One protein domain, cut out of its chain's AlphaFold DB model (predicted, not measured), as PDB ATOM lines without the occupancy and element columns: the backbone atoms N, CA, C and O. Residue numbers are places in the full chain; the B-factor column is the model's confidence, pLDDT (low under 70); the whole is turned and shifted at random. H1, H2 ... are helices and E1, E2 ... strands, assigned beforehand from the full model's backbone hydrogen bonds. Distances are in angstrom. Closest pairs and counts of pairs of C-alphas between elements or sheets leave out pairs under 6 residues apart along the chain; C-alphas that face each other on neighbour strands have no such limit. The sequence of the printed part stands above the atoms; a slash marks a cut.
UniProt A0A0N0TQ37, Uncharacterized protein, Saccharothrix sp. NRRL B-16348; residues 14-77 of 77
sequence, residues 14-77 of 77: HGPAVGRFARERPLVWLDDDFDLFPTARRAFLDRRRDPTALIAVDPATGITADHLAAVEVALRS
ATOM      1  N   HIS A  14     -32.540  13.843 -13.557       77.75
ATOM      2  CA  HIS A  14     -33.538  13.955 -12.481       77.75
ATOM      3  C   HIS A  14     -32.922  14.358 -11.138       77.75
ATOM      4  O   HIS A  14     -33.511  15.170 -10.427       77.75
ATOM      5  N   GLY A  15     -31.708  13.891 -10.826       79.25
ATOM      6  CA  GLY A  15     -31.007  14.231  -9.580       79.25
ATOM      7  C   GLY A  15     -30.941  15.743  -9.309       79.25
ATOM      8  O   GLY A  15     -31.382  16.185  -8.248       79.25
ATOM      9  N   PRO A  16     -30.472  16.576 -10.258       86.81
ATOM     10  CA  PRO A  16     -30.505  18.033 -10.117       86.81
ATOM     11  C   PRO A  16     -31.896  18.624  -9.842       86.81
ATOM     12  O   PRO A  16     -32.024  19.512  -8.995       86.81
ATOM     13  N   ALA A  17     -32.942  18.147 -10.524       88.25
ATOM     14  CA  ALA A  17     -34.306  18.638 -10.327       88.25
ATOM     15  C   ALA A  17     -34.850  18.261  -8.940       88.25
ATOM     16  O   ALA A  17     -35.382  19.118  -8.233       88.25
ATOM     17  N   VAL A  18     -34.642  17.009  -8.524       87.25
ATOM     18  CA  VAL A  18     -35.016  16.509  -7.195       87.25
ATOM     19  C   VAL A  18     -34.262  17.267  -6.104       87.25
ATOM     20  O   VAL A  18     -34.877  17.750  -5.156       87.25
ATOM     21  N   GLY A  19     -32.951  17.470  -6.260       88.12
ATOM     22  CA  GLY A  19     -32.143  18.249  -5.319       88.12
ATOM     23  C   GLY A  19     -32.613  19.701  -5.204       88.12
ATOM     24  O   GLY A  19     -32.742  20.227  -4.100       88.12
ATOM     25  N   ARG A  20     -32.954  20.340  -6.331       89.50
ATOM     26  CA  ARG A  20     -33.525  21.697  -6.344       89.50
ATOM     27  C   ARG A  20     -34.883  21.759  -5.648       89.50
ATOM     28  O   ARG A  20     -35.170  22.749  -4.978       89.50
ATOM     29  N   PHE A  21     -35.720  20.742  -5.829       89.25
ATOM     30  CA  PHE A  21     -37.003  20.648  -5.144       89.25
ATOM     31  C   PHE A  21     -36.811  20.464  -3.634       89.25
ATOM     32  O   PHE A  21     -37.433  21.175  -2.844       89.25
ATOM     33  N   ALA A  22     -35.922  19.557  -3.226       90.81
ATOM     34  CA  ALA A  22     -35.624  19.292  -1.824       90.81
ATOM     35  C   ALA A  22     -35.045  20.529  -1.114       90.81
ATOM     36  O   ALA A  22     -35.441  20.808   0.019       90.81
ATOM     37  N   ARG A  23     -34.206  21.325  -1.799       91.12
ATOM     38  CA  ARG A  23     -33.437  22.432  -1.195       91.12
ATOM     39  C   ARG A  23     -32.692  21.929   0.048       91.12
ATOM     40  O   ARG A  23     -32.106  20.863  -0.015       91.12
ATOM     41  N   GLU A  24     -32.744  22.646   1.161       93.38
ATOM     42  CA  GLU A  24     -32.043  22.323   2.415       93.38
ATOM     43  C   GLU A  24     -32.839  21.364   3.319       93.38
ATOM     44  O   GLU A  24     -32.598  21.248   4.516       93.38
ATOM     45  N   ARG A  25     -33.866  20.700   2.776       92.56
ATOM     46  CA  ARG A  25     -34.680  19.749   3.540       92.56
ATOM     47  C   ARG A  25     -34.081  18.348   3.446       92.56
ATOM     48  O   ARG A  25     -33.563  17.998   2.377       92.56
ATOM     49  N   PRO A  26     -34.223  17.519   4.496       92.75
ATOM     50  CA  PRO A  26     -34.037  16.081   4.381       92.75
ATOM     51  C   PRO A  26     -34.863  15.506   3.225       92.75
ATOM     52  O   PRO A  26     -35.972  15.971   2.943       92.75
ATOM     53  N   LEU A  27     -34.310  14.507   2.542       94.25
ATOM     54  CA  LEU A  27     -34.924  13.875   1.380       94.25
ATOM     55  C   LEU A  27     -34.864  12.356   1.514       94.25
ATOM     56  O   LEU A  27     -33.809  11.790   1.777       94.25
ATOM     57  N   VAL A  28     -35.978  11.696   1.219       95.81
ATOM     58  CA  VAL A  28     -35.993  10.263   0.930       95.81
ATOM     59  C   VAL A  28     -36.531  10.073  -0.479       95.81
ATOM     60  O   VAL A  28     -37.574  10.630  -0.819       95.81
ATOM     61  N   TRP A  29     -35.806   9.325  -1.307       94.12
ATOM     62  CA  TRP A  29     -36.203   9.002  -2.676       94.12
ATOM     63  C   TRP A  29     -36.404   7.491  -2.786       94.12
ATOM     64  O   TRP A  29     -35.478   6.728  -2.523       94.12
ATOM     65  N   LEU A  30     -37.620   7.082  -3.155       94.56
ATOM     66  CA  LEU A  30     -37.961   5.703  -3.490       94.56
ATOM     67  C   LEU A  30     -37.942   5.532  -5.009       94.56
ATOM     68  O   LEU A  30     -38.636   6.277  -5.701       94.56
ATOM     69  N   ASP A  31     -37.151   4.594  -5.512       91.69
ATOM     70  CA  ASP A  31     -36.979   4.354  -6.952       91.69
ATOM     71  C   ASP A  31     -36.446   2.934  -7.183       91.69
ATOM     72  O   ASP A  31     -35.746   2.403  -6.323       91.69
ATOM     73  N   ASP A  32     -36.771   2.299  -8.302       90.88
ATOM     74  CA  ASP A  32     -36.320   0.943  -8.641       90.88
ATOM     75  C   ASP A  32     -34.990   0.918  -9.409       90.88
ATOM     76  O   ASP A  32     -34.299  -0.100  -9.440       90.88
ATOM     77  N   ASP A  33     -34.566   2.065  -9.941       88.75
ATOM     78  CA  ASP A  33     -33.534   2.128 -10.977       88.75
ATOM     79  C   ASP A  33     -32.220   2.810 -10.531       88.75
ATOM     80  O   ASP A  33     -31.410   3.266 -11.349       88.75
ATOM     81  N   PHE A  34     -31.934   2.867  -9.224       86.75
ATOM     82  CA  PHE A  34     -30.752   3.573  -8.698       86.75
ATOM     83  C   PHE A  34     -29.399   3.069  -9.223       86.75
ATOM     84  O   PHE A  34     -28.419   3.825  -9.211       86.75
ATOM     85  N   ASP A  35     -29.318   1.815  -9.665       86.38
ATOM     86  CA  ASP A  35     -28.083   1.211 -10.170       86.38
ATOM     87  C   ASP A  35     -27.874   1.399 -11.677       86.38
ATOM     88  O   ASP A  35     -26.799   1.082 -12.187       86.38
ATOM     89  N   LEU A  36     -28.833   1.995 -12.396       86.62
ATOM     90  CA  LEU A  36     -28.683   2.264 -13.829       86.62
ATOM     91  C   LEU A  36     -27.684   3.394 -14.127       86.62
ATOM     92  O   LEU A  36     -27.053   3.401 -15.184       86.62
ATOM     93  N   PHE A  37     -27.481   4.325 -13.184       85.44
ATOM     94  CA  PHE A  37     -26.549   5.454 -13.329       85.44
ATOM     95  C   PHE A  37     -25.716   5.700 -12.056       85.44
ATOM     96  O   PHE A  37     -25.836   6.755 -11.421       85.44
ATOM     97  N   PRO A  38     -24.814   4.776 -11.675       87.06
ATOM     98  CA  PRO A  38     -24.121   4.819 -10.386       87.06
ATOM     99  C   PRO A  38     -23.241   6.068 -10.209       87.06
ATOM    100  O   PRO A  38     -23.177   6.626  -9.113       87.06
ATOM    101  N   THR A  39     -22.614   6.560 -11.284       89.06
ATOM    102  CA  THR A  39     -21.811   7.797 -11.260       89.06
ATOM    103  C   THR A  39     -22.678   9.038 -11.043       89.06
ATOM    104  O   THR A  39     -22.316   9.910 -10.256       89.06
ATOM    105  N   ALA A  40     -23.840   9.120 -11.699       86.00
ATOM    106  CA  ALA A  40     -24.764  10.240 -11.522       86.00
ATOM    107  C   ALA A  40     -25.386  10.227 -10.118       86.00
ATOM    108  O   ALA A  40     -25.458  11.275  -9.477       86.00
ATOM    109  N   ARG A  41     -25.744   9.039  -9.608       90.12
ATOM    110  CA  ARG A  41     -26.189   8.830  -8.223       90.12
ATOM    111  C   ARG A  41     -25.151   9.335  -7.225       90.12
ATOM    112  O   ARG A  41     -25.488  10.123  -6.345       90.12
ATOM    113  N   ARG A  42     -23.887   8.923  -7.379       91.50
ATOM    114  CA  ARG A  42     -22.783   9.384  -6.523       91.50
ATOM    115  C   ARG A  42     -22.656  10.906  -6.568       91.50
ATOM    116  O   ARG A  42     -22.717  11.547  -5.530       91.50
ATOM    117  N   ALA A  43     -22.608  11.487  -7.765       90.69
ATOM    118  CA  ALA A  43     -22.491  12.932  -7.934       90.69
ATOM    119  C   ALA A  43     -23.712  13.720  -7.416       90.69
ATOM    120  O   ALA A  43     -23.599  14.910  -7.127       90.69
ATOM    121  N   PHE A  44     -24.896  13.110  -7.351       90.38
ATOM    122  CA  PHE A  44     -26.063  13.695  -6.697       90.38
ATOM    123  C   PHE A  44     -25.879  13.709  -5.177       90.38
ATOM    124  O   PHE A  44     -25.986  14.776  -4.576       90.38
ATOM    125  N   LEU A  45     -25.542  12.563  -4.579       92.12
ATOM    126  CA  LEU A  45     -25.322  12.437  -3.136       92.12
ATOM    127  C   LEU A  45     -24.181  13.338  -2.648       92.12
ATOM    128  O   LEU A  45     -24.357  14.046  -1.666       92.12
ATOM    129  N   ASP A  46     -23.067  13.404  -3.378       93.06
ATOM    130  CA  ASP A  46     -21.907  14.229  -3.006       93.06
ATOM    131  C   ASP A  46     -22.223  15.739  -3.001       93.06
ATOM    132  O   ASP A  46     -21.550  16.524  -2.333       93.06
ATOM    133  N   ARG A  47     -23.246  16.179  -3.752       90.69
ATOM    134  CA  ARG A  47     -23.700  17.582  -3.765       90.69
ATOM    135  C   ARG A  47     -24.688  17.900  -2.648       90.69
ATOM    136  O   ARG A  47     -24.902  19.078  -2.355       90.69
ATOM    137  N   ARG A  48     -25.335  16.888  -2.074       90.50
ATOM    138  CA  ARG A  48     -26.299  17.064  -0.990       90.50
ATOM    139  C   ARG A  48     -25.536  17.316   0.305       90.50
ATOM    140  O   ARG A  48     -24.613  16.586   0.642       90.50
ATOM    141  N   ARG A  49     -25.921  18.371   1.021       89.44
ATOM    142  CA  ARG A  49     -25.408  18.665   2.368       89.44
ATOM    143  C   ARG A  49     -26.349  18.154   3.453       89.44
ATOM    144  O   ARG A  49     -25.904  17.879   4.560       89.44
ATOM    145  N   ASP A  50     -27.623  18.009   3.107       91.06
ATOM    146  CA  ASP A  50     -28.680  17.576   4.012       91.06
ATOM    147  C   ASP A  50     -28.943  16.069   3.868       91.06
ATOM    148  O   ASP A  50     -28.742  15.512   2.773       91.06
ATOM    149  N   PRO A  51     -29.445  15.412   4.933       91.44
ATOM    150  CA  PRO A  51     -29.730  13.982   4.936       91.44
ATOM    151  C   PRO A  51     -30.502  13.552   3.690       91.44
ATOM    152  O   PRO A  51     -31.510  14.153   3.306       91.44
ATOM    153  N   THR A  52     -29.975  12.539   3.005       93.44
ATOM    154  CA  THR A  52     -30.569  12.002   1.782       93.44
ATOM    155  C   THR A  52     -30.495  10.485   1.807       93.44
ATOM    156  O   THR A  52     -29.399   9.930   1.760       93.44
ATOM    157  N   ALA A  53     -31.648   9.822   1.856       94.62
ATOM    158  CA  ALA A  53     -31.748   8.370   1.755       94.62
ATOM    159  C   ALA A  53     -32.311   7.961   0.390       94.62
ATOM    160  O   ALA A  53     -33.269   8.555  -0.107       94.62
ATOM    161  N   LEU A  54     -31.707   6.936  -0.207       94.38
ATOM    162  CA  LEU A  54     -32.187   6.293  -1.427       94.38
ATOM    163  C   LEU A  54     -32.693   4.904  -1.038       94.38
ATOM    164  O   LEU A  54     -31.923   4.110  -0.501       94.38
ATOM    165  N   ILE A  55     -33.974   4.632  -1.267       95.50
ATOM    166  CA  ILE A  55     -34.630   3.376  -0.890       95.50
ATOM    167  C   ILE A  55     -35.071   2.678  -2.167       95.50
ATOM    168  O   ILE A  55     -35.995   3.136  -2.838       95.50
ATOM    169  N   ALA A  56     -34.392   1.589  -2.514       94.56
ATOM    170  CA  ALA A  56     -34.762   0.805  -3.682       94.56
ATOM    171  C   ALA A  56     -36.152   0.184  -3.485       94.56
ATOM    172  O   ALA A  56     -36.435  -0.342  -2.409       94.56
ATOM    173  N   VAL A  57     -36.995   0.230  -4.514       95.19
ATOM    174  CA  VAL A  57     -38.281  -0.484  -4.538       95.19
ATOM    175  C   VAL A  57     -38.293  -1.499  -5.675       95.19
ATOM    176  O   VAL A  57     -37.587  -1.337  -6.660       95.19
ATOM    177  N   ASP A  58     -39.094  -2.553  -5.544       94.06
ATOM    178  CA  ASP A  58     -39.370  -3.478  -6.644       94.06
ATOM    179  C   ASP A  58     -40.719  -3.097  -7.277       94.06
ATOM    180  O   ASP A  58     -41.739  -3.145  -6.578       94.06
ATOM    181  N   PRO A  59     -40.783  -2.741  -8.573       92.94
ATOM    182  CA  PRO A  59     -42.031  -2.354  -9.222       92.94
ATOM    183  C   PRO A  59     -43.060  -3.494  -9.274       92.94
ATOM    184  O   PRO A  59     -44.256  -3.217  -9.364       92.94
ATOM    185  N   ALA A  60     -42.636  -4.762  -9.203       95.94
ATOM    186  CA  ALA A  60     -43.548  -5.905  -9.175       95.94
ATOM    187  C   ALA A  60     -44.267  -6.046  -7.824       95.94
ATOM    188  O   ALA A  60     -45.393  -6.543  -7.772       95.94
ATOM    189  N   THR A  61     -43.628  -5.589  -6.746       95.62
ATOM    190  CA  THR A  61     -44.164  -5.650  -5.377       95.62
ATOM    191  C   THR A  61     -44.799  -4.320  -4.950       95.62
ATOM    192  O   THR A  61     -45.734  -4.298  -4.149       95.62
ATOM    193  N   GLY A  62     -44.332  -3.205  -5.514       93.06
ATOM    194  CA  GLY A  62     -44.760  -1.855  -5.169       93.06
ATOM    195  C   GLY A  62     -44.167  -1.346  -3.850       93.06
ATOM    196  O   GLY A  62     -43.197  -1.879  -3.310       93.06
ATOM    197  N   ILE A  63     -44.750  -0.266  -3.322       96.94
ATOM    198  CA  ILE A  63     -44.341   0.316  -2.038       96.94
ATOM    199  C   ILE A  63     -44.967  -0.493  -0.893       96.94
ATOM    200  O   ILE A  63     -46.187  -0.601  -0.805       96.94
ATOM    201  N   THR A  64     -44.131  -1.031  -0.004       97.44
ATOM    202  CA  THR A  64     -44.531  -1.848   1.145       97.44
ATOM    203  C   THR A  64     -44.436  -1.060   2.453       97.44
ATOM    204  O   THR A  64     -43.875   0.038   2.503       97.44
ATOM    205  N   ALA A  65     -44.950  -1.646   3.537       98.06
ATOM    206  CA  ALA A  65     -44.801  -1.095   4.883       98.06
ATOM    207  C   ALA A  65     -43.326  -0.952   5.302       98.06
ATOM    208  O   ALA A  65     -42.984   0.018   5.972       98.06
ATOM    209  N   ASP A  66     -42.448  -1.853   4.852       97.81
ATOM    210  CA  ASP A  66     -41.014  -1.788   5.156       97.81
ATOM    211  C   ASP A  66     -40.358  -0.559   4.517       97.81
ATOM    212  O   ASP A  66     -39.548   0.115   5.155       97.81
ATOM    213  N   HIS A  67     -40.758  -0.200   3.290       97.88
ATOM    214  CA  HIS A  67     -40.296   1.036   2.659       97.88
ATOM    215  C   HIS A  67     -40.744   2.267   3.458       97.88
ATOM    216  O   HIS A  67     -39.952   3.186   3.660       97.88
ATOM    217  N   LEU A  68     -41.987   2.282   3.954       97.12
ATOM    218  CA  LEU A  68     -42.495   3.391   4.768       97.12
ATOM    219  C   LEU A  68     -41.769   3.482   6.118       97.12
ATOM    220  O   LEU A  68     -41.366   4.572   6.518       97.12
ATOM    221  N   ALA A  69     -41.522   2.352   6.780       97.62
ATOM    222  CA  ALA A  69     -40.743   2.313   8.012       97.62
ATOM    223  C   ALA A  69     -39.315   2.845   7.794       97.62
ATOM    224  O   ALA A  69     -38.816   3.639   8.592       97.62
ATOM    225  N   ALA A  70     -38.671   2.478   6.683       95.94
ATOM    226  CA  ALA A  70     -37.351   2.991   6.326       95.94
ATOM    227  C   ALA A  70     -37.359   4.509   6.049       95.94
ATOM    228  O   ALA A  70     -36.439   5.208   6.475       95.94
ATOM    229  N   VAL A  71     -38.408   5.037   5.401       95.44
ATOM    230  CA  VAL A  71     -38.604   6.490   5.227       95.44
ATOM    231  C   VAL A  71     -38.694   7.188   6.581       95.44
ATOM    232  O   VAL A  71     -38.032   8.204   6.797       95.44
ATOM    233  N   GLU A  72     -39.492   6.653   7.504       96.19
ATOM    234  CA  GLU A  72     -39.656   7.243   8.831       96.19
ATOM    235  C   GLU A  72     -38.352   7.266   9.624       96.19
ATOM    236  O   GLU A  72     -38.052   8.269  10.267       96.19
ATOM    237  N   VAL A  73     -37.571   6.186   9.574       95.44
ATOM    238  CA  VAL A  73     -36.251   6.138  10.212       95.44
ATOM    239  C   VAL A  73     -35.333   7.205   9.615       95.44
ATOM    240  O   VAL A  73     -34.732   7.973  10.364       95.44
ATOM    241  N   ALA A  74     -35.276   7.308   8.285       91.88
ATOM    242  CA  ALA A  74     -34.395   8.241   7.585       91.88
ATOM    243  C   ALA A  74     -34.748   9.727   7.791       91.88
ATOM    244  O   ALA A  74     -33.877  10.582   7.661       91.88
ATOM    245  N   LEU A  75     -36.010  10.057   8.083       89.19
ATOM    246  CA  LEU A  75     -36.446  11.442   8.312       89.19
ATOM    247  C   LEU A  75     -36.384  11.877   9.783       89.19
ATOM    248  O   LEU A  75     -36.543  13.065  10.064       89.19
ATOM    249  N   ARG A  76     -36.193  10.941  10.719       88.62
ATOM    250  CA  ARG A  76     -36.063  11.230  12.160       88.62
ATOM    251  C   ARG A  76     -34.606  11.376  12.623       88.62
ATOM    252  O   ARG A  76     -34.397  11.814  13.753       88.62
ATOM    253  N   SER A  77     -33.641  10.977  11.793       64.31
ATOM    254  CA  SER A  77     -32.188  11.072  12.019       64.31
ATOM    255  C   SER A  77     -31.613  12.415  11.589       64.31
ATOM    256  O   SER A  77     -30.767  12.946  12.337       64.31
TER     257      SER A  77
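Overview. This is residues 14 to 77 of the 77 residues of an uncharacterized protein of Saccharothrix sp. NRRL B-16348 (UniProt A0A0N0TQ37). Two parallel strands, E1 and E2, run side by side through the middle of a small layered body, with the longest helix, H3, packed over one face of the pair and running back along it. On the other side, more loosely placed, H1 and H2 lie side by side and run the same way. The printed part has 64 residues with three named helices and two named strands, in the order H1, E1, H2, E2, H3, and its class is mixed, helices and strands. It is compact, with a radius of gyration of the C-alphas of 11.9 A, and its C-alphas span 30 by 28 by 16 A.

Along the chain. The sheet is made of E1, residues 27 to 31, 12.8 A from first to last C-alpha, and E2, residues 52 to 56, 13.1 A. C-alpha 27 stands at (-34.924, 13.875, 1.380). H3, residues 65 to 76, is 16.8 A long and ends with C-alpha 76 at (-36.063, 11.230, 12.160). H1, residues 14 to 22, is 12.1 A long and begins with C-alpha 14 at (-33.538, 13.955, -12.481). H2, residues 38 to 45, is 10.6 A long.

Arrangement. E1 and E2 are parallel neighbours, with 17 degrees between their directions. The C-alphas of Val 28 and Ala 53, which face each other, are 4.7 A apart. Across the pair, N 29 and O 53 are within hydrogen-bond range at 2.9 A, as are N 55 and O 29 at 2.9 A. E1, H2 and E2 form a strand-helix-strand unit, two parallel neighbour strands with a helix between them along the chain, and its crossover is right-handed. H3 comes closest to E2 at the C-alphas of Ala 53 and Ala 74, 6.4 A apart, and closest to E1 at those of Val 28 and Val 71, 6.3 A apart. H2 and E2 have 1 pair of C-alphas within 8 A, those of Leu 45 and Thr 52, 7.2 A apart. H1 and E1 are near each other, with 5 pairs of C-alphas within 10 A. H1 and H2 touch, and their closest C-alphas, those of Gly 15 and Phe 44, are 5.7 A apart. They run the same way at a shallow tilt of 15 degrees. H1 and E2, H1 and H3, and H2 and H3 are apart. In H1, H2 and H3 every O i to N i+4 pair is within hydrogen-bond range.

Size, cuts and confidence. The two C-alphas farthest apart, those of Arg 49 and Ala 60, are 32.6 A from each other. The printed part has no cut and ends at Ser 77, the chain's last residue. The link from H1 to E1 is tight; those from E1 to H2, H2 to E2 and E2 to H3 are short. The mean pLDDT of the printed part is 91.3, and residue 77 is under 70.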